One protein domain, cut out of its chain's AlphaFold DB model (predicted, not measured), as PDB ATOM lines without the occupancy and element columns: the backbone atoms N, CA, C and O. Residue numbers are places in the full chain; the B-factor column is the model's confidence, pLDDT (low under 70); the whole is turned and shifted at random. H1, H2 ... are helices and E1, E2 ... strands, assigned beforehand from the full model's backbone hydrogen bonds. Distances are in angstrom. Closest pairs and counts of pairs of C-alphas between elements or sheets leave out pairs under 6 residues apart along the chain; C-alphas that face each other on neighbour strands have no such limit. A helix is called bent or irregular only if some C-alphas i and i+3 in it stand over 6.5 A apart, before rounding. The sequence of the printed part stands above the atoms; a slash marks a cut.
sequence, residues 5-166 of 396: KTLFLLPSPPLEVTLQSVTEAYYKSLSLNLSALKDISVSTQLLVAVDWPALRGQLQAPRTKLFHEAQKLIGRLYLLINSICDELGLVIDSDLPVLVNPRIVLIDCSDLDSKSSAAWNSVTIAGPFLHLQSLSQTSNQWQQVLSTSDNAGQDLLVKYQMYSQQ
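AT A GLANCE: This is residues 5 to 166 of the 396 residues of the protein "Putative pantetheine-phosphate adenylyltransferase family protein" of Uncinula necator (UniProt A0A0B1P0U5). A strongly twisted sheet of five parallel strands makes the core, with H1 and H2 covering one face and H3 and H4 the other, in three layers. Residues 115 to 122, in the long stretch between E3 and E4, stick out from this body. The 162 printed residues hold four named helices and five named strands, in the order E1 H1 E2 H2 E3 E4 H3 E5 H4, and the sheet's order is E4 E3 E2 E1 E5. The class is mixed, helices and strands; the whole is compact, with a radius of gyration of the C-alphas of 15.9 A and spans of 49 by 33 by 31 A.

IN THESE COORDINATES: Find C-alpha 5 at (264.198, 238.399, 414.818), where E1 begins; it runs to residue 10. H1, residues 19 to 39, measures 28.4 A and has a kink of 60 degrees near residue 26. E2 is residues 44 to 51. H2, residues 64 to 88, begins at C-alpha 64 at (294.068, 244.882, 412.138) and measures 36.4 A. E3, residues 99 to 108, measures 28.5 A. Next come E4, residues 129 to 131, H3, residues 132 to 141, E5, residues 144 to 147, and H4, residues 151 to 164, which ends at C-alpha 164 at (264.169, 252.976, 406.944). H1, H2 and H3 are irregular: C-alphas 25 and 28 are 7.8 A apart, 65 and 68 7.4 A, 137 and 140 7.9 A.

HOW THE PARTS SIT: Look across the sheet for N 130 and O 106 at 3.0 A between E4 and E3, N 48 and O 103 at 2.7 A between E2 and E3, N 8 and O 47 at 2.8 A between E1 and E2, and N 9 and O 146 at 2.8 A between E1 and E5. H1 is on the sheet over E2 and E1, at a height of 7.6 A. H2, on the same face, has a height of 9.2 A; its C-alpha 74 and C-alpha 104 of E3, the closest, are 6.5 A apart. H1 and H2 touch, closest at the C-alphas of Leu 19 and Arg 76, 5.6 A, at a steep tilt of 49 degrees, the same way. H3, on the opposite face, runs along the strands at a height of 9.5 A. H4 touches H3 with residues 160 to 164 alone, closest at the C-alphas of Ser 164 and Ser 136, 4.8 A. In H4 every O i to N i+4 pair is within hydrogen-bond range; H1 has 12 of 17, H2 19 of 21, and H3 2 of 6, beside 5 of 7 O i to N i+3 pairs.

THE WHOLE: The C-alphas of Gly 89 and Ala 118, the two farthest apart, are 49.5 A apart. The printed part has no cut. The links E2 to H2 and E3 to E4 are long. The mean pLDDT of the printed part is 82.8; look for values under 70 at residue 41, residues 92 to 99, residues 111 to 125 and residue 166.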
ATOM      1  N   LYS A   5     262.985 237.594 414.974       87.75
ATOM      2  CA  LYS A   5     264.198 238.399 414.818       87.75
ATOM      3  C   LYS A   5     263.968 239.757 415.470       87.75
ATOM      4  O   LYS A   5     263.092 240.526 415.073       87.75
ATOM      5  N   THR A   6     264.806 240.072 416.443       90.75
ATOM      6  CA  THR A   6     264.779 241.353 417.143       90.75
ATOM      7  C   THR A   6     266.099 242.064 416.913       90.75
ATOM      8  O   THR A   6     267.164 241.481 417.123       90.75
ATOM      9  N   LEU A   7     266.030 243.321 416.485       93.62
ATOM     10  CA  LEU A   7     267.173 244.220 416.418       93.62
ATOM     11  C   LEU A   7     267.220 245.050 417.697       93.62
ATOM     12  O   LEU A   7     266.217 245.628 418.101       93.62
ATOM     13  N   PHE A   8     268.387 245.133 418.318       95.31
ATOM     14  CA  PHE A   8     268.658 246.012 419.443       95.31
ATOM     15  C   PHE A   8     269.774 246.977 419.056       95.31
ATOM     16  O   PHE A   8     270.916 246.567 418.863       95.31
ATOM     17  N   LEU A   9     269.444 248.260 418.974       96.06
ATOM     18  CA  LEU A   9     270.392 249.343 418.751       96.06
ATOM     19  C   LEU A   9     271.003 249.773 420.091       96.06
ATOM     20  O   LEU A   9     270.288 250.191 421.003       96.06
ATOM     21  N   LEU A  10     272.321 249.651 420.228       96.25
ATOM     22  CA  LEU A  10     273.060 250.175 421.372       96.25
ATOM     23  C   LEU A  10     273.797 251.458 420.966       96.25
ATOM     24  O   LEU A  10     274.515 251.441 419.963       96.25
ATOM     25  N   PRO A  11     273.652 252.557 421.728       95.00
ATOM     26  CA  PRO A  11     274.412 253.775 421.481       95.00
ATOM     27  C   PRO A  11     275.900 253.559 421.772       95.00
ATOM     28  O   PRO A  11     276.291 252.533 422.334       95.00
ATOM     29  N   SER A  12     276.711 254.558 421.423       94.81
ATOM     30  CA  SER A  12     278.160 254.578 421.640       94.81
ATOM     31  C   SER A  12     278.589 254.030 423.015       94.81
ATOM     32  O   SER A  12     278.025 254.443 424.033       94.81
ATOM     33  N   PRO A  13     279.588 253.125 423.076       94.31
ATOM     34  CA  PRO A  13     280.079 252.580 424.337       94.31
ATOM     35  C   PRO A  13     280.798 253.631 425.184       94.31
ATOM     36  O   PRO A  13     281.247 254.656 424.659       94.31
ATOM     37  N   PRO A  14     280.950 253.376 426.498       92.75
ATOM     38  CA  PRO A  14     281.793 254.206 427.350       92.75
ATOM     39  C   PRO A  14     283.231 254.264 426.810       92.75
ATOM     40  O   PRO A  14     283.706 253.326 426.171       92.75
ATOM     41  N   LEU A  15     283.933 255.366 427.104       88.06
ATOM     42  CA  LEU A  15     285.310 255.605 426.640       88.06
ATOM     43  C   LEU A  15     286.264 254.470 427.027       88.06
ATOM     44  O   LEU A  15     287.086 254.040 426.223       88.06
ATOM     45  N   GLU A  16     286.145 253.979 428.258       89.00
ATOM     46  CA  GLU A  16     286.852 252.787 428.701       89.00
ATOM     47  C   GLU A  16     285.951 251.570 428.522       89.00
ATOM     48  O   GLU A  16     284.850 251.519 429.066       89.00
ATOM     49  N   VAL A  17     286.431 250.563 427.794       90.12
ATOM     50  CA  VAL A  17     285.691 249.321 427.526       90.12
ATOM     51  C   VAL A  17     286.094 248.252 428.549       90.12
ATOM     52  O   VAL A  17     286.778 247.278 428.231       90.12
ATOM     53  N   THR A  18     285.727 248.465 429.812       89.94
ATOM     54  CA  THR A  18     285.865 247.472 430.894       89.94
ATOM     55  C   THR A  18     284.542 246.734 431.095       89.94
ATOM     56  O   THR A  18     283.494 247.211 430.657       89.94
ATOM     57  N   LEU A  19     284.548 245.574 431.762       88.00
ATOM     58  CA  LEU A  19     283.290 244.877 432.061       88.00
ATOM     59  C   LEU A  19     282.364 245.735 432.931       88.00
ATOM     60  O   LEU A  19     281.161 245.781 432.683       88.00
ATOM     61  N   GLN A  20     282.929 246.453 433.905       89.94
ATOM     62  CA  GLN A  20     282.178 247.332 434.793       89.94
ATOM     63  C   GLN A  20     281.523 248.486 434.028       89.94
ATOM     64  O   GLN A  20     280.310 248.646 434.108       89.94
ATOM     65  N   SER A  21     282.292 249.249 433.247       93.19
ATOM     66  CA  SER A  21     281.760 250.411 432.523       93.19
ATOM     67  C   SER A  21     280.696 250.017 431.493       93.19
ATOM     68  O   SER A  21     279.671 250.685 431.376       93.19
ATOM     69  N   VAL A  22     280.892 248.902 430.779       93.94
ATOM     70  CA  VAL A  22     279.902 248.358 429.833       93.94
ATOM     71  C   VAL A  22     278.633 247.900 430.566       93.94
ATOM     72  O   VAL A  22     277.525 248.135 430.082       93.94
ATOM     73  N   THR A  23     278.775 247.292 431.748       93.12
ATOM     74  CA  THR A  23     277.637 246.898 432.597       93.12
ATOM     75  C   THR A  23     276.863 248.122 433.077       93.12
ATOM     76  O   THR A  23     275.648 248.176 432.905       93.12
ATOM     77  N   GLU A  24     277.544 249.132 433.618       93.44
ATOM     78  CA  GLU A  24     276.923 250.383 434.075       93.44
ATOM     79  C   GLU A  24     276.164 251.094 432.946       93.44
ATOM     80  O   GLU A  24     275.053 251.579 433.163       93.44
ATOM     81  N   ALA A  25     276.725 251.099 431.732       93.62
ATOM     82  CA  ALA A  25     276.113 251.739 430.572       93.62
ATOM     83  C   ALA A  25     274.850 251.014 430.076       93.62
ATOM     84  O   ALA A  25     273.848 251.660 429.763       93.62
ATOM     85  N   TYR A  26     274.874 249.678 429.989       95.62
ATOM     86  CA  TYR A  26     273.849 248.944 429.236       95.62
ATOM     87  C   TYR A  26     272.963 248.004 430.059       95.62
ATOM     88  O   TYR A  26     271.890 247.639 429.572       95.62
ATOM     89  N   TYR A  27     273.343 247.628 431.289       94.62
ATOM     90  CA  TYR A  27     272.632 246.603 432.070       94.62
ATOM     91  C   TYR A  27     271.143 246.910 432.226       94.62
ATOM     92  O   TYR A  27     270.304 246.065 431.923       94.62
ATOM     93  N   LYS A  28     270.800 248.138 432.641       93.00
ATOM     94  CA  LYS A  28     269.403 248.535 432.883       93.00
ATOM     95  C   LYS A  28     268.544 248.373 431.626       93.00
ATOM     96  O   LYS A  28     267.483 247.759 431.683       93.00
ATOM     97  N   SER A  29     269.007 248.905 430.497       92.06
ATOM     98  CA  SER A  29     268.272 248.867 429.228       92.06
ATOM     99  C   SER A  29     268.186 247.452 428.655       92.06
ATOM    100  O   SER A  29     267.118 247.049 428.196       92.06
ATOM    101  N   LEU A  30     269.281 246.685 428.698       92.50
ATOM    102  CA  LEU A  30     269.295 245.294 428.243       92.50
ATOM    103  C   LEU A  30     268.387 244.417 429.108       92.50
ATOM    104  O   LEU A  30     267.582 243.677 428.561       92.50
ATOM    105  N   SER A  31     268.450 244.540 430.436       92.19
ATOM    106  CA  SER A  31     267.621 243.765 431.369       92.19
ATOM    107  C   SER A  31     266.128 244.019 431.164       92.19
ATOM    108  O   SER A  31     265.359 243.069 431.011       92.19
ATOM    109  N   LEU A  32     265.716 245.286 431.037       90.25
ATOM    110  CA  LEU A  32     264.318 245.641 430.765       90.25
ATOM    111  C   LEU A  32     263.811 245.026 429.453       90.25
ATOM    112  O   LEU A  32     262.776 244.364 429.439       90.25
ATOM    113  N   ASN A  33     264.554 245.191 428.362       87.12
ATOM    114  CA  ASN A  33     264.139 244.699 427.047       87.12
ATOM    115  C   ASN A  33     264.221 243.167 426.928       87.12
ATOM    116  O   ASN A  33     263.326 242.550 426.359       87.12
ATOM    117  N   LEU A  34     265.251 242.530 427.497       87.44
ATOM    118  CA  LEU A  34     265.372 241.067 427.528       87.44
ATOM    119  C   LEU A  34     264.280 240.432 428.396       87.44
ATOM    120  O   LEU A  34     263.790 239.357 428.057       87.44
ATOM    121  N   SER A  35     263.846 241.099 429.472       86.06
ATOM    122  CA  SER A  35     262.730 240.617 430.293       86.06
ATOM    123  C   SER A  35     261.417 240.548 429.507       86.06
ATOM    124  O   SER A  35     260.666 239.591 429.677       86.06
ATOM    125  N   ALA A  36     261.191 241.480 428.574       81.12
ATOM    126  CA  ALA A  36     260.022 241.467 427.695       81.12
ATOM    127  C   ALA A  36     260.036 240.293 426.697       81.12
ATOM    128  O   ALA A  36     258.982 239.868 426.228       81.12
ATOM    129  N   LEU A  37     261.212 239.724 426.398       76.31
ATOM    130  CA  LEU A  37     261.324 238.541 425.536       76.31
ATOM    131  C   LEU A  37     260.915 237.244 426.249       76.31
ATOM    132  O   LEU A  37     260.711 236.231 425.581       76.31
ATOM    133  N   LYS A  38     260.767 237.251 427.581       73.50
ATOM    134  CA  LYS A  38     260.361 236.072 428.365       73.50
ATOM    135  C   LYS A  38     258.970 235.562 427.994       73.50
ATOM    136  O   LYS A  38     258.721 234.361 428.060       73.50
ATOM    137  N   ASP A  39     258.089 236.470 427.590       70.00
ATOM    138  CA  ASP A  39     256.698 236.160 427.259       70.00
ATOM    139  C   ASP A  39     256.534 235.642 425.817       70.00
ATOM    140  O   ASP A  39     255.437 235.263 425.402       70.00
ATOM    141  N   ILE A  40     257.622 235.597 425.038       70.31
ATOM    142  CA  ILE A  40     257.616 235.122 423.655       70.31
ATOM    143  C   ILE A  40     257.885 233.613 423.638       70.31
ATOM    144  O   ILE A  40     259.000 233.154 423.870       70.31
ATOM    145  N   SER A  41     256.870 232.823 423.283       65.19
ATOM    146  CA  SER A  41     256.945 231.350 423.201       65.19
ATOM    147  C   SER A  41     257.761 230.802 422.015       65.19
ATOM    148  O   SER A  41     257.671 229.615 421.703       65.19
ATOM    149  N   VAL A  42     258.499 231.655 421.298       75.00
ATOM    150  CA  VAL A  42     259.250 231.314 420.080       75.00
ATOM    151  C   VAL A  42     260.714 231.703 420.270       75.00
ATOM    152  O   VAL A  42     261.017 232.714 420.902       75.00
ATOM    153  N   SER A  43     261.634 230.921 419.700       80.00
ATOM    154  CA  SER A  43     263.054 231.275 419.671       80.00
ATOM    155  C   SER A  43     263.264 232.644 419.021       80.00
ATOM    156  O   SER A  43     262.721 232.930 417.952       80.00
ATOM    157  N   THR A  44     264.056 233.490 419.677       83.00
ATOM    158  CA  THR A  44     264.362 234.851 419.238       83.00
ATOM    159  C   THR A  44     265.841 234.962 418.884       83.00
ATOM    160  O   THR A  44     266.717 234.825 419.740       83.00
ATOM    161  N   GLN A  45     266.137 235.244 417.619       88.44
ATOM    162  CA  GLN A  45     267.446 235.721 417.195       88.44
ATOM    163  C   GLN A  45     267.549 237.211 417.530       88.44
ATOM    164  O   GLN A  45     266.808 238.030 416.988       88.44
ATOM    165  N   LEU A  46     268.480 237.561 418.414       91.44
ATOM    166  CA  LEU A  46     268.705 238.936 418.849       91.44
ATOM    167  C   LEU A  46     269.961 239.480 418.166       91.44
ATOM    168  O   LEU A  46     271.067 239.077 418.521       91.44
ATOM    169  N   LEU A  47     269.812 240.385 417.199       94.12
ATOM    170  CA  LEU A  47     270.944 241.138 416.660       94.12
ATOM    171  C   LEU A  47     271.144 242.398 417.500       94.12
ATOM    172  O   LEU A  47     270.274 243.256 417.549       94.12
ATOM    173  N   VAL A  48     272.295 242.519 418.142       96.25
ATOM    174  CA  VAL A  48     272.724 243.707 418.877       96.25
ATOM    175  C   VAL A  48     273.673 244.493 417.980       96.25
ATOM    176  O   VAL A  48     274.786 244.044 417.703       96.25
ATOM    177  N   ALA A  49     273.221 245.647 417.502       96.38
ATOM    178  CA  ALA A  49     273.990 246.543 416.654       96.38
ATOM    179  C   ALA A  49     274.456 247.746 417.478       96.38
ATOM    180  O   ALA A  49     273.640 248.510 417.988       96.38
ATOM    181  N   VAL A  50     275.769 247.884 417.637       96.81
ATOM    182  CA  VAL A  50     276.378 248.888 418.519       96.81
ATOM    183  C   VAL A  50     276.972 250.005 417.678       96.81
ATOM    184  O   VAL A  50     277.879 249.736 416.887       96.81
ATOM    185  N   ASP A  51     276.496 251.240 417.847       94.94
ATOM    186  CA  ASP A  51     277.179 252.415 417.295       94.94
ATOM    187  C   ASP A  51     278.589 252.461 417.879       94.94
ATOM    188  O   ASP A  51     278.763 252.612 419.087       94.94
ATOM    189  N   TRP A  52     279.606 252.274 417.041       94.50
ATOM    190  CA  TRP A  52     280.989 252.269 417.498       94.50
ATOM    191  C   TRP A  52     281.769 253.396 416.821       94.50
ATOM    192  O   TRP A  52     282.206 253.245 415.678       94.50
ATOM    193  N   PRO A  53     282.016 254.522 417.523       90.00
ATOM    194  CA  PRO A  53     282.652 255.704 416.940       90.00
ATOM    195  C   PRO A  53     284.015 255.463 416.287       90.00
ATOM    196  O   PRO A  53     284.411 256.230 415.414       90.00
ATOM    197  N   ALA A  54     284.735 254.406 416.677       90.12
ATOM    198  CA  ALA A  54     286.009 254.054 416.057       90.12
ATOM    199  C   ALA A  54     285.870 253.611 414.587       90.12
ATOM    200  O   ALA A  54     286.851 253.677 413.849       90.12
ATOM    201  N   LEU A  55     284.673 253.197 414.145       89.19
ATOM    202  CA  LEU A  55     284.413 252.832 412.747       89.19
ATOM    203  C   LEU A  55     284.274 254.025 411.811       89.19
ATOM    204  O   LEU A  55     284.430 253.824 410.608       89.19
ATOM    205  N   ARG A  56     284.014 255.230 412.329       87.69
ATOM    206  CA  ARG A  56     283.685 256.414 411.522       87.69
ATOM    207  C   ARG A  56     284.764 256.685 410.477       87.69
ATOM    208  O   ARG A  56     285.894 257.042 410.817       87.69
ATOM    209  N   GLY A  57     284.423 256.478 409.203       81.06
ATOM    210  CA  GLY A  57     285.349 256.640 408.072       81.06
ATOM    211  C   GLY A  57     286.474 255.594 407.991       81.06
ATOM    212  O   GLY A  57     287.406 255.751 407.205       81.06
ATOM    213  N   GLN A  58     286.408 254.522 408.786       85.38
ATOM    214  CA  GLN A  58     287.414 253.456 408.872       85.38
ATOM    215  C   GLN A  58     286.917 252.099 408.359       85.38
ATOM    216  O   GLN A  58     287.648 251.112 408.434       85.38
ATOM    217  N   LEU A  59     285.716 252.015 407.782       82.38
ATOM    218  CA  LEU A  59     285.161 250.746 407.292       82.38
ATOM    219  C   LEU A  59     286.003 250.055 406.208       82.38
ATOM    220  O   LEU A  59     285.948 248.831 406.091       82.38
ATOM    221  N   GLN A  60     286.809 250.818 405.467       80.31
ATOM    222  CA  GLN A  60     287.768 250.315 404.472       80.31
ATOM    223  C   GLN A  60     289.214 250.255 404.993       80.31
ATOM    224  O   GLN A  60     290.115 249.827 404.272       80.31
ATOM    225  N   ALA A  61     289.469 250.691 406.231       84.81
ATOM    226  CA  ALA A  61     290.798 250.628 406.827       84.81
ATOM    227  C   ALA A  61     291.223 249.164 407.073       84.81
ATOM    228  O   ALA A  61     290.363 248.278 407.157       84.81
ATOM    229  N   PRO A  62     292.537 248.894 407.221       90.06
ATOM    230  CA  PRO A  62     293.015 247.583 407.638       90.06
ATOM    231  C   PRO A  62     292.318 247.132 408.922       90.06
ATOM    232  O   PRO A  62     292.404 247.809 409.953       90.06
ATOM    233  N   ARG A  63     291.640 245.978 408.868       91.44
ATOM    234  CA  ARG A  63     290.893 245.421 410.011       91.44
ATOM    235  C   ARG A  63     291.760 245.221 411.257       91.44
ATOM    236  O   ARG A  63     291.264 245.333 412.375       91.44
ATOM    237  N   THR A  64     293.063 245.016 411.073       92.12
ATOM    238  CA  THR A  64     294.068 244.882 412.138       92.12
ATOM    239  C   THR A  64     294.116 246.078 413.095       92.12
ATOM    240  O   THR A  64     294.354 245.881 414.283       92.12
ATOM    241  N   LYS A  65     293.795 247.300 412.637       91.06
ATOM    242  CA  LYS A  65     293.718 248.505 413.496       91.06
ATOM    243  C   LYS A  65     292.588 248.461 414.509       91.06
ATOM    244  O   LYS A  65     292.701 249.017 415.595       91.06
ATOM    245  N   LEU A  66     291.480 247.858 414.102       91.81
ATOM    246  CA  LEU A  66     290.214 247.881 414.827       91.81
ATOM    247  C   LEU A  66     290.011 246.599 415.636       91.81
ATOM    248  O   LEU A  66     289.252 246.598 416.598       91.81
ATOM    249  N   PHE A  67     290.699 245.519 415.256       93.25
ATOM    250  CA  PHE A  67     290.478 244.171 415.764       93.25
ATOM    251  C   PHE A  67     290.483 244.086 417.294       93.25
ATOM    252  O   PHE A  67     289.545 243.542 417.871       93.25
ATOM    253  N   HIS A  68     291.512 244.629 417.953       91.50
ATOM    254  CA  HIS A  68     291.680 244.483 419.401       91.50
ATOM    255  C   HIS A  68     290.551 245.152 420.192       91.50
ATOM    256  O   HIS A  68     289.927 244.522 421.043       91.50
ATOM    257  N   GLU A  69     290.249 246.412 419.883       91.75
ATOM    258  CA  GLU A  69     289.186 247.145 420.573       91.75
ATOM    259  C   GLU A  69     287.798 246.588 420.228       91.75
ATOM    260  O   GLU A  69     286.943 246.464 421.107       91.75
ATOM    261  N   ALA A  70     287.588 246.166 418.976       94.19
ATOM    262  CA  ALA A  70     286.331 245.566 418.543       94.19
ATOM    263  C   ALA A  70     286.052 244.236 419.254       94.19
ATOM    264  O   ALA A  70     284.966 244.054 419.809       94.19
ATOM    265  N   GLN A  71     287.019 243.308 419.270       93.50
ATOM    266  CA  GLN A  71     286.832 242.006 419.916       93.50
ATOM    267  C   GLN A  71     286.654 242.158 421.430       93.50
ATOM    268  O   GLN A  71     285.791 241.494 422.002       93.50
ATOM    269  N   LYS A  72     287.356 243.117 422.056       92.81
ATOM    270  CA  LYS A  72     287.177 243.447 423.473       92.81
ATOM    271  C   LYS A  72     285.751 243.917 423.766       92.81
ATOM    272  O   LYS A  72     285.095 243.352 424.638       92.81
ATOM    273  N   LEU A  73     285.240 244.899 423.017       95.00
ATOM    274  CA  LEU A  73     283.866 245.395 423.176       95.00
ATOM    275  C   LEU A  73     282.828 244.282 422.994       95.00
ATOM    276  O   LEU A  73     281.952 244.104 423.842       95.00
ATOM    277  N   ILE A  74     282.957 243.501 421.921       95.25
ATOM    278  CA  ILE A  74     282.047 242.392 421.616       95.25
ATOM    279  C   ILE A  74     282.096 241.327 422.719       95.25
ATOM    280  O   ILE A  74     281.051 240.842 423.148       95.25
ATOM    281  N   GLY A  75     283.288 241.001 423.227       92.69
ATOM    282  CA  GLY A  75     283.470 240.083 424.349       92.69
ATOM    283  C   GLY A  75     282.730 240.556 425.601       92.69
ATOM    284  O   GLY A  75     281.929 239.804 426.155       92.69
ATOM    285  N   ARG A  76     282.915 241.822 426.004       92.12
ATOM    286  CA  ARG A  76     282.235 242.410 427.177       92.12
ATOM    287  C   ARG A  76     280.714 242.433 427.027       92.12
ATOM    288  O   ARG A  76     280.006 242.150 427.990       92.12
ATOM    289  N   LEU A  77     280.206 242.703 425.829       94.25
ATOM    290  CA  LEU A  77     278.769 242.678 425.562       94.25
ATOM    291  C   LEU A  77     278.191 241.261 425.591       94.25
ATOM    292  O   LEU A  77     277.132 241.060 426.183       94.25
ATOM    293  N   TYR A  78     278.878 240.267 425.020       92.06
ATOM    294  CA  TYR A  78     278.437 238.876 425.145       92.06
ATOM    295  C   TYR A  78     278.403 238.422 426.611       92.06
ATOM    296  O   TYR A  78     277.448 237.755 427.007       92.06
ATOM    297  N   LEU A  79     279.407 238.799 427.416       88.81
ATOM    298  CA  LEU A  79     279.418 238.528 428.859       88.81
ATOM    299  C   LEU A  79     278.198 239.138 429.555       88.81
ATOM    300  O   LEU A  79     277.493 238.440 430.281       88.81
ATOM    301  N   LEU A  80     277.936 240.423 429.309       91.56
ATOM    302  CA  LEU A  80     276.825 241.149 429.918       91.56
ATOM    303  C   LEU A  80     275.470 240.542 429.540       91.56
ATOM    304  O   LEU A  80     274.665 240.244 430.421       91.56
ATOM    305  N   ILE A  81     275.227 240.317 428.245       91.00
ATOM    306  CA  ILE A  81     273.970 239.739 427.750       91.00
ATOM    307  C   ILE A  81     273.752 238.355 428.360       91.00
ATOM    308  O   ILE A  81     272.660 238.060 428.839       91.00
ATOM    309  N   ASN A  82     274.794 237.521 428.396       87.50
ATOM    310  CA  ASN A  82     274.681 236.193 428.981       87.50
ATOM    311  C   ASN A  82     274.453 236.249 430.499       87.50
ATOM    312  O   ASN A  82     273.675 235.448 431.004       87.50
ATOM    313  N   SER A  83     275.070 237.188 431.227       86.75
ATOM    314  CA  SER A  83     274.795 237.388 432.661       86.75
ATOM    315  C   SER A  83     273.333 237.764 432.906       86.75
ATOM    316  O   SER A  83     272.677 237.174 433.759       86.75
ATOM    317  N   ILE A  84     272.798 238.697 432.117       89.31
ATOM    318  CA  ILE A  84     271.406 239.147 432.240       89.31
ATOM    319  C   ILE A  84     270.433 238.014 431.908       89.31
ATOM    320  O   ILE A  84     269.461 237.798 432.627       89.31
ATOM    321  N   CYS A  85     270.677 237.266 430.832       85.88
ATOM    322  CA  CYS A  85     269.833 236.126 430.485       85.88
ATOM    323  C   CYS A  85     269.844 235.046 431.574       85.88
ATOM    324  O   CYS A  85     268.775 234.543 431.917       85.88
ATOM    325  N   ASP A  86     271.010 234.740 432.152       83.25
ATOM    326  CA  ASP A  86     271.136 233.818 433.285       83.25
ATOM    327  C   ASP A  86     270.308 234.293 434.494       83.25
ATOM    328  O   ASP A  86     269.573 233.498 435.085       83.25
ATOM    329  N   GLU A  87     270.387 235.582 434.847       86.19
ATOM    330  CA  GLU A  87     269.608 236.194 435.938       86.19
ATOM    331  C   GLU A  87     268.095 236.132 435.683       86.19
ATOM    332  O   GLU A  87     267.310 235.901 436.605       86.19
ATOM    333  N   LEU A  88     267.676 236.294 434.426       84.38
ATOM    334  CA  LEU A  88     266.273 236.225 434.012       84.38
ATOM    335  C   LEU A  88     265.757 234.784 433.829       84.38
ATOM    336  O   LEU A  88     264.555 234.588 433.617       84.38
ATOM    337  N   GLY A  89     266.639 233.780 433.914       78.56
ATOM    338  CA  GLY A  89     266.318 232.377 433.639       78.56
ATOM    339  C   GLY A  89     266.006 232.101 432.164       78.56
ATOM    340  O   GLY A  89     265.299 231.141 431.854       78.56
ATOM    341  N   LEU A  90     266.490 232.952 431.256       76.12
ATOM    342  CA  LEU A  90     266.373 232.764 429.814       76.12
ATOM    343  C   LEU A  90     267.410 231.738 429.365       76.12
ATOM    344  O   LEU A  90     268.597 231.869 429.663       76.12
ATOM    345  N   VAL A  91     266.978 230.718 428.625       70.38
ATOM    346  CA  VAL A  91     267.912 229.718 428.116       70.38
ATOM    347  C   VAL A  91     268.633 230.286 426.895       70.38
ATOM    348  O   VAL A  91     268.012 230.697 425.916       70.38
ATOM    349  N   ILE A  92     269.961 230.304 426.958       66.12
ATOM    350  CA  ILE A  92     270.836 230.663 425.843       66.12
ATOM    351  C   ILE A  92     271.377 229.375 425.211       66.12
ATOM    352  O   ILE A  92     271.721 228.423 425.907       66.12
ATOM    353  N   ASP A  93     271.448 229.351 423.882       60.41
ATOM    354  CA  ASP A  93     272.112 228.327 423.063       60.41
ATOM    355  C   ASP A  93     271.790 226.856 423.407       60.41
ATOM    356  O   ASP A  93     272.683 226.030 423.612       60.41
ATOM    357  N   SER A  94     270.505 226.487 423.420       53.44
ATOM    358  CA  SER A  94     270.079 225.089 423.564       53.44
ATOM    359  C   SER A  94     268.941 224.710 422.611       53.44
ATOM    360  O   SER A  94     268.176 225.565 422.178       53.44
ATOM    361  N   ASP A  95     268.787 223.410 422.345       51.09
ATOM    362  CA  ASP A  95     267.671 222.835 421.572       51.09
ATOM    363  C   ASP A  95     266.315 222.906 422.335       51.09
ATOM    364  O   ASP A  95     265.385 222.158 422.030       51.09
ATOM    365  N   LEU A  96     266.205 223.744 423.377       47.81
ATOM    366  CA  LEU A  96     265.030 223.897 424.245       47.81
ATOM    367  C   LEU A  96     264.172 225.118 423.836       47.81
ATOM    368  O   LEU A  96     264.679 226.051 423.214       47.81
ATOM    369  N   PRO A  97     262.865 225.137 424.175       43.31
ATOM    370  CA  PRO A  97     261.860 225.932 423.456       43.31
ATOM    371  C   PRO A  97     261.800 227.443 423.755       43.31
ATOM    372  O   PRO A  97     260.945 228.115 423.189       43.31
ATOM    373  N   VAL A  98     262.686 228.012 424.579       50.62
ATOM    374  CA  VAL A  98     262.743 229.470 424.814       50.62
ATOM    375  C   VAL A  98     264.194 229.914 424.699       50.62
ATOM    376  O   VAL A  98     264.973 229.715 425.626       50.62
ATOM    377  N   LEU A  99     264.563 230.446 423.536       69.06
ATOM    378  CA  LEU A  99     265.956 230.670 423.163       69.06
ATOM    379  C   LEU A  99     266.181 232.129 422.777       69.06
ATOM    380  O   LEU A  99     265.684 232.553 421.736       69.06
ATOM    381  N   VAL A 100     266.958 232.873 423.565       80.62
ATOM    382  CA  VAL A 100     267.562 234.126 423.087       80.62
ATOM    383  C   VAL A 100     268.913 233.776 422.483       80.62
ATOM    384  O   VAL A 100     269.794 233.261 423.171       80.62
ATOM    385  N   ASN A 101     269.076 234.041 421.188       86.69
ATOM    386  CA  ASN A 101     270.306 233.745 420.466       86.69
ATOM    387  C   ASN A 101     270.998 235.047 420.026       86.69
ATOM    388  O   ASN A 101     270.704 235.548 418.935       86.69
ATOM    389  N   PRO A 102     271.889 235.628 420.857       90.81
ATOM    390  CA  PRO A 102     272.502 236.915 420.557       90.81
ATOM    391  C   PRO A 102     273.539 236.822 419.431       90.81
ATOM    392  O   PRO A 102     274.302 235.851 419.328       90.81
ATOM    393  N   ARG A 103     273.575 237.867 418.607       93.56
ATOM    394  CA  ARG A 103     274.577 238.194 417.585       93.56
ATOM    395  C   ARG A 103     274.985 239.640 417.798       93.56
ATOM    396  O   ARG A 103     274.112 240.462 418.036       93.56
ATOM    397  N   ILE A 104     276.270 239.958 417.711       95.94
ATOM    398  CA  ILE A 104     276.751 241.327 417.923       95.94
ATOM    399  C   ILE A 104     277.463 241.806 416.664       95.94
ATOM    400  O   ILE A 104     278.346 241.114 416.154       95.94
ATOM    401  N   VAL A 105     277.072 242.982 416.185       96.38
ATOM    402  CA  VAL A 105     277.693 243.696 415.063       96.38
ATOM    403  C   VAL A 105     277.997 245.130 415.487       96.38
ATOM    404  O   VAL A 105     277.327 245.681 416.362       96.38
ATOM    405  N   LEU A 106     279.020 245.731 414.884       96.06
ATOM    406  CA  LEU A 106     279.383 247.125 415.140       96.06
ATOM    407  C   LEU A 106     279.001 247.958 413.918       96.06
ATOM    408  O   LEU A 106     279.256 247.551 412.782       96.06
ATOM    409  N   ILE A 107     278.374 249.105 414.153       93.31
ATOM    410  CA  ILE A 107     277.837 249.953 413.092       93.31
ATOM    411  C   ILE A 107     278.517 251.320 413.081       93.31
ATOM    412  O   ILE A 107     278.820 251.891 414.129       93.31
ATOM    413  N   ASP A 108     278.766 251.826 411.878       90.38
ATOM    414  CA  ASP A 108     279.132 253.213 411.622       90.38
ATOM    415  C   ASP A 108     277.851 254.030 411.402       90.38
ATOM    416  O   ASP A 108     277.061 253.745 410.500       90.38
ATOM    417  N   CYS A 109     277.637 255.037 412.250       84.88
ATOM    418  CA  CYS A 109     276.498 255.951 412.172       84.88
ATOM    419  C   CYS A 109     276.850 257.328 411.577       84.88
ATOM    420  O   CYS A 109     276.027 258.244 411.659       84.88
ATOM    421  N   SER A 110     278.054 257.511 411.015       70.94
ATOM    422  CA  SER A 110     278.517 258.801 410.460       70.94
ATOM    423  C   SER A 110     277.884 259.195 409.117       70.94
ATOM    424  O   SER A 110     278.140 260.287 408.608       70.94
ATOM    425  N   ASP A 111     277.002 258.354 408.578       63.38
ATOM    426  CA  ASP A 111     276.355 258.509 407.270       63.38
ATOM    427  C   ASP A 111     275.529 259.818 407.115       63.38
ATOM    428  O   ASP A 111     275.219 260.211 405.991       63.38
ATOM    429  N   LEU A 112     275.193 260.530 408.205       51.59
ATOM    430  CA  LEU A 112     274.495 261.834 408.176       51.59
ATOM    431  C   LEU A 112     275.429 263.052 408.233       51.59
ATOM    432  O   LEU A 112     275.047 264.136 407.794       51.59
ATOM    433  N   ASP A 113     276.638 262.896 408.773       52.38
ATOM    434  CA  ASP A 113     277.506 264.036 409.099       52.38
ATOM    435  C   ASP A 113     278.298 264.523 407.872       52.38
ATOM    436  O   ASP A 113     278.813 265.646 407.840       52.38
ATOM    437  N   SER A 114     278.390 263.696 406.825       47.31
ATOM    438  CA  SER A 114     279.113 264.042 405.606       47.31
ATOM    439  C   SER A 114     278.184 264.695 404.572       47.31
ATOM    440  O   SER A 114     277.338 264.059 403.953       47.31
ATOM    441  N   LYS A 115     278.401 265.988 404.298       42.25
ATOM    442  CA  LYS A 115     277.784 266.753 403.187       42.25
ATOM    443  C   LYS A 115     278.182 266.245 401.786       42.25
ATOM    444  O   LYS A 115     278.009 266.945 400.791       42.25
ATOM    445  N   SER A 116     278.765 265.054 401.693       40.19
ATOM    446  CA  SER A 116     279.273 264.466 400.465       40.19
ATOM    447  C   SER A 116     278.231 263.518 399.887       40.19
ATOM    448  O   SER A 116     278.290 262.309 400.078       40.19
ATOM    449  N   SER A 117     277.333 264.066 399.072       36.69
ATOM    450  CA  SER A 117     276.493 263.317 398.128       36.69
ATOM    451  C   SER A 117     277.298 262.643 396.996       36.69
ATOM    452  O   SER A 117     276.754 262.348 395.932       36.69
ATOM    453  N   ALA A 118     278.610 262.451 397.163       35.78
ATOM    454  CA  ALA A 118     279.477 261.863 396.158       35.78
ATOM    455  C   ALA A 118     279.491 260.339 396.309       35.78
ATOM    456  O   ALA A 118     280.287 259.787 397.063       35.78
ATOM    457  N   ALA A 119     278.587 259.692 395.570       36.75
ATOM    458  CA  ALA A 119     278.766 258.378 394.955       36.75
ATOM    459  C   ALA A 119     279.683 257.407 395.724       36.75
ATOM    460  O   ALA A 119     280.775 257.062 395.266       36.75
ATOM    461  N   TRP A 120     279.233 256.909 396.877       41.50
ATOM    462  CA  TRP A 120     279.744 255.632 397.357       41.50
ATOM    463  C   TRP A 120     279.191 254.574 396.414       41.50
ATOM    464  O   TRP A 120     278.044 254.152 396.517       41.50
ATOM    465  N   ASN A 121     279.993 254.218 395.413       38.31
ATOM    466  CA  ASN A 121     279.735 253.074 394.555       38.31
ATOM    467  C   ASN A 121     279.578 251.837 395.443       38.31
ATOM    468  O   ASN A 121     280.589 251.268 395.818       38.31
ATOM    469  N   SER A 122     278.342 251.468 395.788       46.53
ATOM    470  CA  SER A 122     277.826 250.109 396.012       46.53
ATOM    471  C   SER A 122     278.829 249.050 396.513       46.53
ATOM    472  O   SER A 122     278.841 247.932 395.998       46.53
ATOM    473  N   VAL A 123     279.694 249.363 397.486       51.16
ATOM    474  CA  VAL A 123     280.518 248.346 398.140       51.16
ATOM    475  C   VAL A 123     279.620 247.729 399.190       51.16
ATOM    476  O   VAL A 123     279.462 248.268 400.282       51.16
ATOM    477  N   THR A 124     278.990 246.616 398.838       61.38
ATOM    478  CA  THR A 124     278.301 245.772 399.804       61.38
ATOM    479  C   THR A 124     279.375 245.263 400.766       61.38
ATOM    480  O   THR A 124     280.262 244.505 400.376       61.38
ATOM    481  N   ILE A 125     279.370 245.748 402.007       63.94
ATOM    482  CA  ILE A 125     280.292 245.292 403.051       63.94
ATOM    483  C   ILE A 125     279.593 244.150 403.783       63.94
ATOM    484  O   ILE A 125     278.536 244.359 404.371       63.94
ATOM    485  N   ALA A 126     280.171 242.948 403.744       73.44
ATOM    486  CA  ALA A 126     279.741 241.885 404.643       73.44
ATOM    487  C   ALA A 126     280.050 242.317 406.081       73.44
ATOM    488  O   ALA A 126     281.100 242.923 406.328       73.44
ATOM    489  N   GLY A 127     279.163 241.987 407.026       79.62
ATOM    490  CA  GLY A 127     279.420 242.209 408.453       79.62
ATOM    491  C   GLY A 127     280.750 241.586 408.922       79.62
ATOM    492  O   GLY A 127     281.421 240.895 408.159       79.62
ATOM    493  N   PRO A 128     281.186 241.812 410.173       89.50
ATOM    494  CA  PRO A 128     280.405 242.338 411.293       89.50
ATOM    495  C   PRO A 128     280.484 243.862 411.467       89.50
ATOM    496  O   PRO A 128     279.899 244.382 412.414       89.50
ATOM    497  N   PHE A 129     281.224 244.567 410.604       92.06
ATOM    498  CA  PHE A 129     281.242 246.032 410.552       92.06
ATOM    499  C   PHE A 129     280.339 246.518 409.427       92.06
ATOM    500  O   PHE A 129     280.528 246.111 408.283       92.06
ATOM    501  N   LEU A 130     279.370 247.367 409.757       88.31
ATOM    502  CA  LEU A 130     278.281 247.736 408.852       88.31
ATOM    503  C   LEU A 130     278.030 249.243 408.887       88.31
ATOM    504  O   LEU A 130     278.357 249.909 409.863       88.31
ATOM    505  N   HIS A 131     277.379 249.760 407.852       88.12
ATOM    506  CA  HIS A 131     276.743 251.074 407.902       88.12
ATOM    507  C   HIS A 131     275.357 250.964 408.543       88.12
ATOM    508  O   HIS A 131     274.627 249.999 408.281       88.12
ATOM    509  N   LEU A 132     274.961 251.972 409.329       89.25
ATOM    510  CA  LEU A 132     273.592 252.065 409.848       89.25
ATOM    511  C   LEU A 132     272.577 252.069 408.696       89.25
ATOM    512  O   LEU A 132     271.562 251.381 408.783       89.25
ATOM    513  N   GLN A 133     272.882 252.769 407.598       86.19
ATOM    514  CA  GLN A 133     272.009 252.828 406.427       86.19
ATOM    515  C   GLN A 133     271.695 251.437 405.850       86.19
ATOM    516  O   GLN A 133     270.528 251.126 405.607       86.19
ATOM    517  N   SER A 134     272.708 250.581 405.667       85.38
ATOM    518  CA  SER A 134     272.518 249.220 405.138       85.38
ATOM    519  C   SER A 134     271.658 248.359 406.065       85.38
ATOM    520  O   SER A 134     270.829 247.578 405.605       85.38
ATOM    521  N   LEU A 135     271.810 248.523 407.383       88.44
ATOM    522  CA  LEU A 135     270.981 247.820 408.363       88.44
ATOM    523  C   LEU A 135     269.523 248.306 408.335       88.44
ATOM    524  O   LEU A 135     268.601 247.493 408.411       88.44
ATOM    525  N   SER A 136     269.301 249.611 408.180       88.50
ATOM    526  CA  SER A 136     267.963 250.210 408.091       88.50
ATOM    527  C   SER A 136     267.181 249.809 406.840       88.50
ATOM    528  O   SER A 136     265.953 249.731 406.900       88.50
ATOM    529  N   GLN A 137     267.862 249.514 405.729       84.94
ATOM    530  CA  GLN A 137     267.219 249.007 404.507       84.94
ATOM    531  C   GLN A 137     266.549 247.645 404.749       84.94
ATOM    532  O   GLN A 137     265.417 247.428 404.337       84.94
ATOM    533  N   THR A 138     267.149 246.796 405.588       83.69
ATOM    534  CA  THR A 138     266.561 245.507 406.006       83.69
ATOM    535  C   THR A 138     265.499 245.605 407.108       83.69
ATOM    536  O   THR A 138     265.252 244.637 407.829       83.69
ATOM    537  N   SER A 139     264.855 246.764 407.274       82.44
ATOM    538  CA  SER A 139     263.846 246.999 408.322       82.44
ATOM    539  C   SER A 139     262.701 245.978 408.322       82.44
ATOM    540  O   SER A 139     262.204 245.602 409.381       82.44
ATOM    541  N   ASN A 140     262.336 245.459 407.148       81.19
ATOM    542  CA  ASN A 140     261.301 244.439 406.965       81.19
ATOM    543  C   ASN A 140     261.636 243.063 407.577       81.19
ATOM    544  O   ASN A 140     260.735 242.238 407.734       81.19
ATOM    545  N   GLN A 141     262.902 242.791 407.912       84.31
ATOM    546  CA  GLN A 141     263.326 241.513 408.493       84.31
ATOM    547  C   GLN A 141     263.131 241.439 410.010       84.31
ATOM    548  O   GLN A 141     263.208 240.345 410.572       84.31
ATOM    549  N   TRP A 142     262.912 242.579 410.667       88.44
ATOM    550  CA  TRP A 142     262.861 242.693 412.121       88.44
ATOM    551  C   TRP A 142     261.413 242.756 412.603       88.44
ATOM    552  O   TRP A 142     260.669 243.668 412.249       88.44
ATOM    553  N   GLN A 143     261.008 241.816 413.460       87.94
ATOM    554  CA  GLN A 143     259.705 241.877 414.133       87.94
ATOM    555  C   GLN A 143     259.669 243.009 415.164       87.94
ATOM    556  O   GLN A 143     258.613 243.583 415.425       87.94
ATOM    557  N   GLN A 144     260.818 243.305 415.771       88.31
ATOM    558  CA  GLN A 144     260.981 244.363 416.757       88.31
ATOM    559  C   GLN A 144     262.332 245.051 416.575       88.31
ATOM    560  O   GLN A 144     263.353 244.387 416.390       88.31
ATOM    561  N   VAL A 145     262.329 246.380 416.682       92.19
ATOM    562  CA  VAL A 145     263.535 247.206 416.775       92.19
ATOM    563  C   VAL A 145     263.497 247.919 418.119       92.19
ATOM    564  O   VAL A 145     262.585 248.699 418.393       92.19
ATOM    565  N   LEU A 146     264.464 247.603 418.968       92.06
ATOM    566  CA  LEU A 146     264.596 248.099 420.331       92.06
ATOM    567  C   LEU A 146     265.830 248.994 420.429       92.06
ATOM    568  O   LEU A 146     266.778 248.856 419.658       92.06
ATOM    569  N   SER A 147     265.821 249.903 421.394       93.69
ATOM    570  CA  SER A 147     266.965 250.747 421.724       93.69
ATOM    571  C   SER A 147     266.992 251.016 423.227       93.69
ATOM    572  O   SER A 147     266.068 250.645 423.963       93.69
ATOM    573  N   THR A 148     268.054 251.651 423.704       91.81
ATOM    574  CA  THR A 148     268.132 252.108 425.089       91.81
ATOM    575  C   THR A 148     267.174 253.287 425.334       91.81
ATOM    576  O   THR A 148     266.800 254.031 424.423       91.81
ATOM    577  N   SER A 149     266.689 253.421 426.572       87.31
ATOM    578  CA  SER A 149     265.659 254.414 426.926       87.31
ATOM    579  C   SER A 149     266.206 255.825 427.176       87.31
ATOM    580  O   SER A 149     265.434 256.746 427.422       87.31
ATOM    581  N   ASP A 150     267.524 255.983 427.220       89.12
ATOM    582  CA  ASP A 150     268.211 257.264 427.367       89.12
ATOM    583  C   ASP A 150     268.279 258.027 426.034       89.12
ATOM    584  O   ASP A 150     268.043 257.466 424.963       89.12
ATOM    585  N   ASN A 151     268.621 259.317 426.102       92.38
ATOM    586  CA  ASN A 151     268.617 260.208 424.939       92.38
ATOM    587  C   ASN A 151     269.469 259.664 423.783       92.38
ATOM    588  O   ASN A 151     269.005 259.654 422.650       92.38
ATOM    589  N   ALA A 152     270.661 259.126 424.067       91.06
ATOM    590  CA  ALA A 152     271.544 258.596 423.030       91.06
ATOM    591  C   ALA A 152     270.924 257.399 422.286       91.06
ATOM    592  O   ALA A 152     271.056 257.285 421.066       91.06
ATOM    593  N   GLY A 153     270.212 256.525 423.002       90.94
ATOM    594  CA  GLY A 153     269.468 255.419 422.401       90.94
ATOM    595  C   GLY A 153     268.295 255.877 421.545       90.94
ATOM    596  O   GLY A 153     268.079 255.341 420.454       90.94
ATOM    597  N   GLN A 154     267.544 256.873 422.017       91.81
ATOM    598  CA  GLN A 154     266.430 257.445 421.260       91.81
ATOM    599  C   GLN A 154     266.917 258.149 419.991       91.81
ATOM    600  O   GLN A 154     266.355 257.921 418.922       91.81
ATOM    601  N   ASP A 155     268.010 258.911 420.073       91.75
ATOM    602  CA  ASP A 155     268.626 259.566 418.917       91.75
ATOM    603  C   ASP A 155     269.066 258.540 417.863       91.75
ATOM    604  O   ASP A 155     268.802 258.707 416.669       91.75
ATOM    605  N   LEU A 156     269.690 257.435 418.290       92.50
ATOM    606  CA  LEU A 156     270.087 256.349 417.392       92.50
ATOM    607  C   LEU A 156     268.874 255.665 416.738       92.50
ATOM    608  O   LEU A 156     268.901 255.377 415.540       92.50
ATOM    609  N   LEU A 157     267.797 255.442 417.496       92.19
ATOM    610  CA  LEU A 157     266.560 254.862 416.973       92.19
ATOM    611  C   LEU A 157     265.896 255.782 415.939       92.19
ATOM    612  O   LEU A 157     265.464 255.305 414.889       92.19
ATOM    613  N   VAL A 158     265.866 257.093 416.192       91.19
ATOM    614  CA  VAL A 158     265.363 258.089 415.234       91.19
ATOM    615  C   VAL A 158     266.197 258.066 413.953       91.19
ATOM    616  O   VAL A 158     265.625 257.996 412.865       91.19
ATOM    617  N   LYS A 159     267.535 258.038 414.053       90.12
ATOM    618  CA  LYS A 159     268.419 257.906 412.878       90.12
ATOM    619  C   LYS A 159     268.117 256.635 412.081       90.12
ATOM    620  O   LYS A 159     267.972 256.699 410.862       90.12
ATOM    621  N   TYR A 160     267.968 255.493 412.755       91.12
ATOM    622  CA  TYR A 160     267.601 254.229 412.110       91.12
ATOM    623  C   TYR A 160     266.267 254.330 411.355       91.12
ATOM    624  O   TYR A 160     266.172 253.904 410.201       91.12
ATOM    625  N   GLN A 161     265.247 254.915 411.993       89.81
ATOM    626  CA  GLN A 161     263.916 255.090 411.411       89.81
ATOM    627  C   GLN A 161     263.948 256.017 410.195       89.81
ATOM    628  O   GLN A 161     263.337 255.689 409.177       89.81
ATOM    629  N   MET A 162     264.707 257.114 410.258       86.56
ATOM    630  CA  MET A 162     264.897 258.024 409.128       86.56
ATOM    631  C   MET A 162     265.435 257.286 407.899       86.56
ATOM    632  O   MET A 162     264.878 257.439 406.816       86.56
ATOM    633  N   TYR A 163     266.452 256.433 408.058       82.25
ATOM    634  CA  TYR A 163     266.972 255.622 406.951       82.25
ATOM    635  C   TYR A 163     265.983 254.566 406.450       82.25
ATOM    636  O   TYR A 163     265.943 254.298 405.253       82.25
ATOM    637  N   SER A 164     265.170 253.981 407.336       81.00
ATOM    638  CA  SER A 164     264.169 252.976 406.944       81.00
ATOM    639  C   SER A 164     262.998 253.569 406.146       81.00
ATOM    640  O   SER A 164     262.391 252.876 405.336       81.00
ATOM    641  N   GLN A 165     262.679 254.851 406.371       70.31
ATOM    642  CA  GLN A 165     261.564 255.561 405.731       70.31
ATOM    643  C   GLN A 165     261.975 256.322 404.460       70.31
ATOM    644  O   GLN A 165     261.112 256.901 403.799       70.31
ATOM    645  N   GLN A 166     263.267 256.358 404.114       56.47
ATOM    646  CA  GLN A 166     263.758 257.100 402.951       56.47
ATOM    647  C   GLN A 166     263.289 256.485 401.620       56.47
ATOM    648  O   GLN A 166     263.966 255.656 401.020       56.47
TER     649      GLN A 166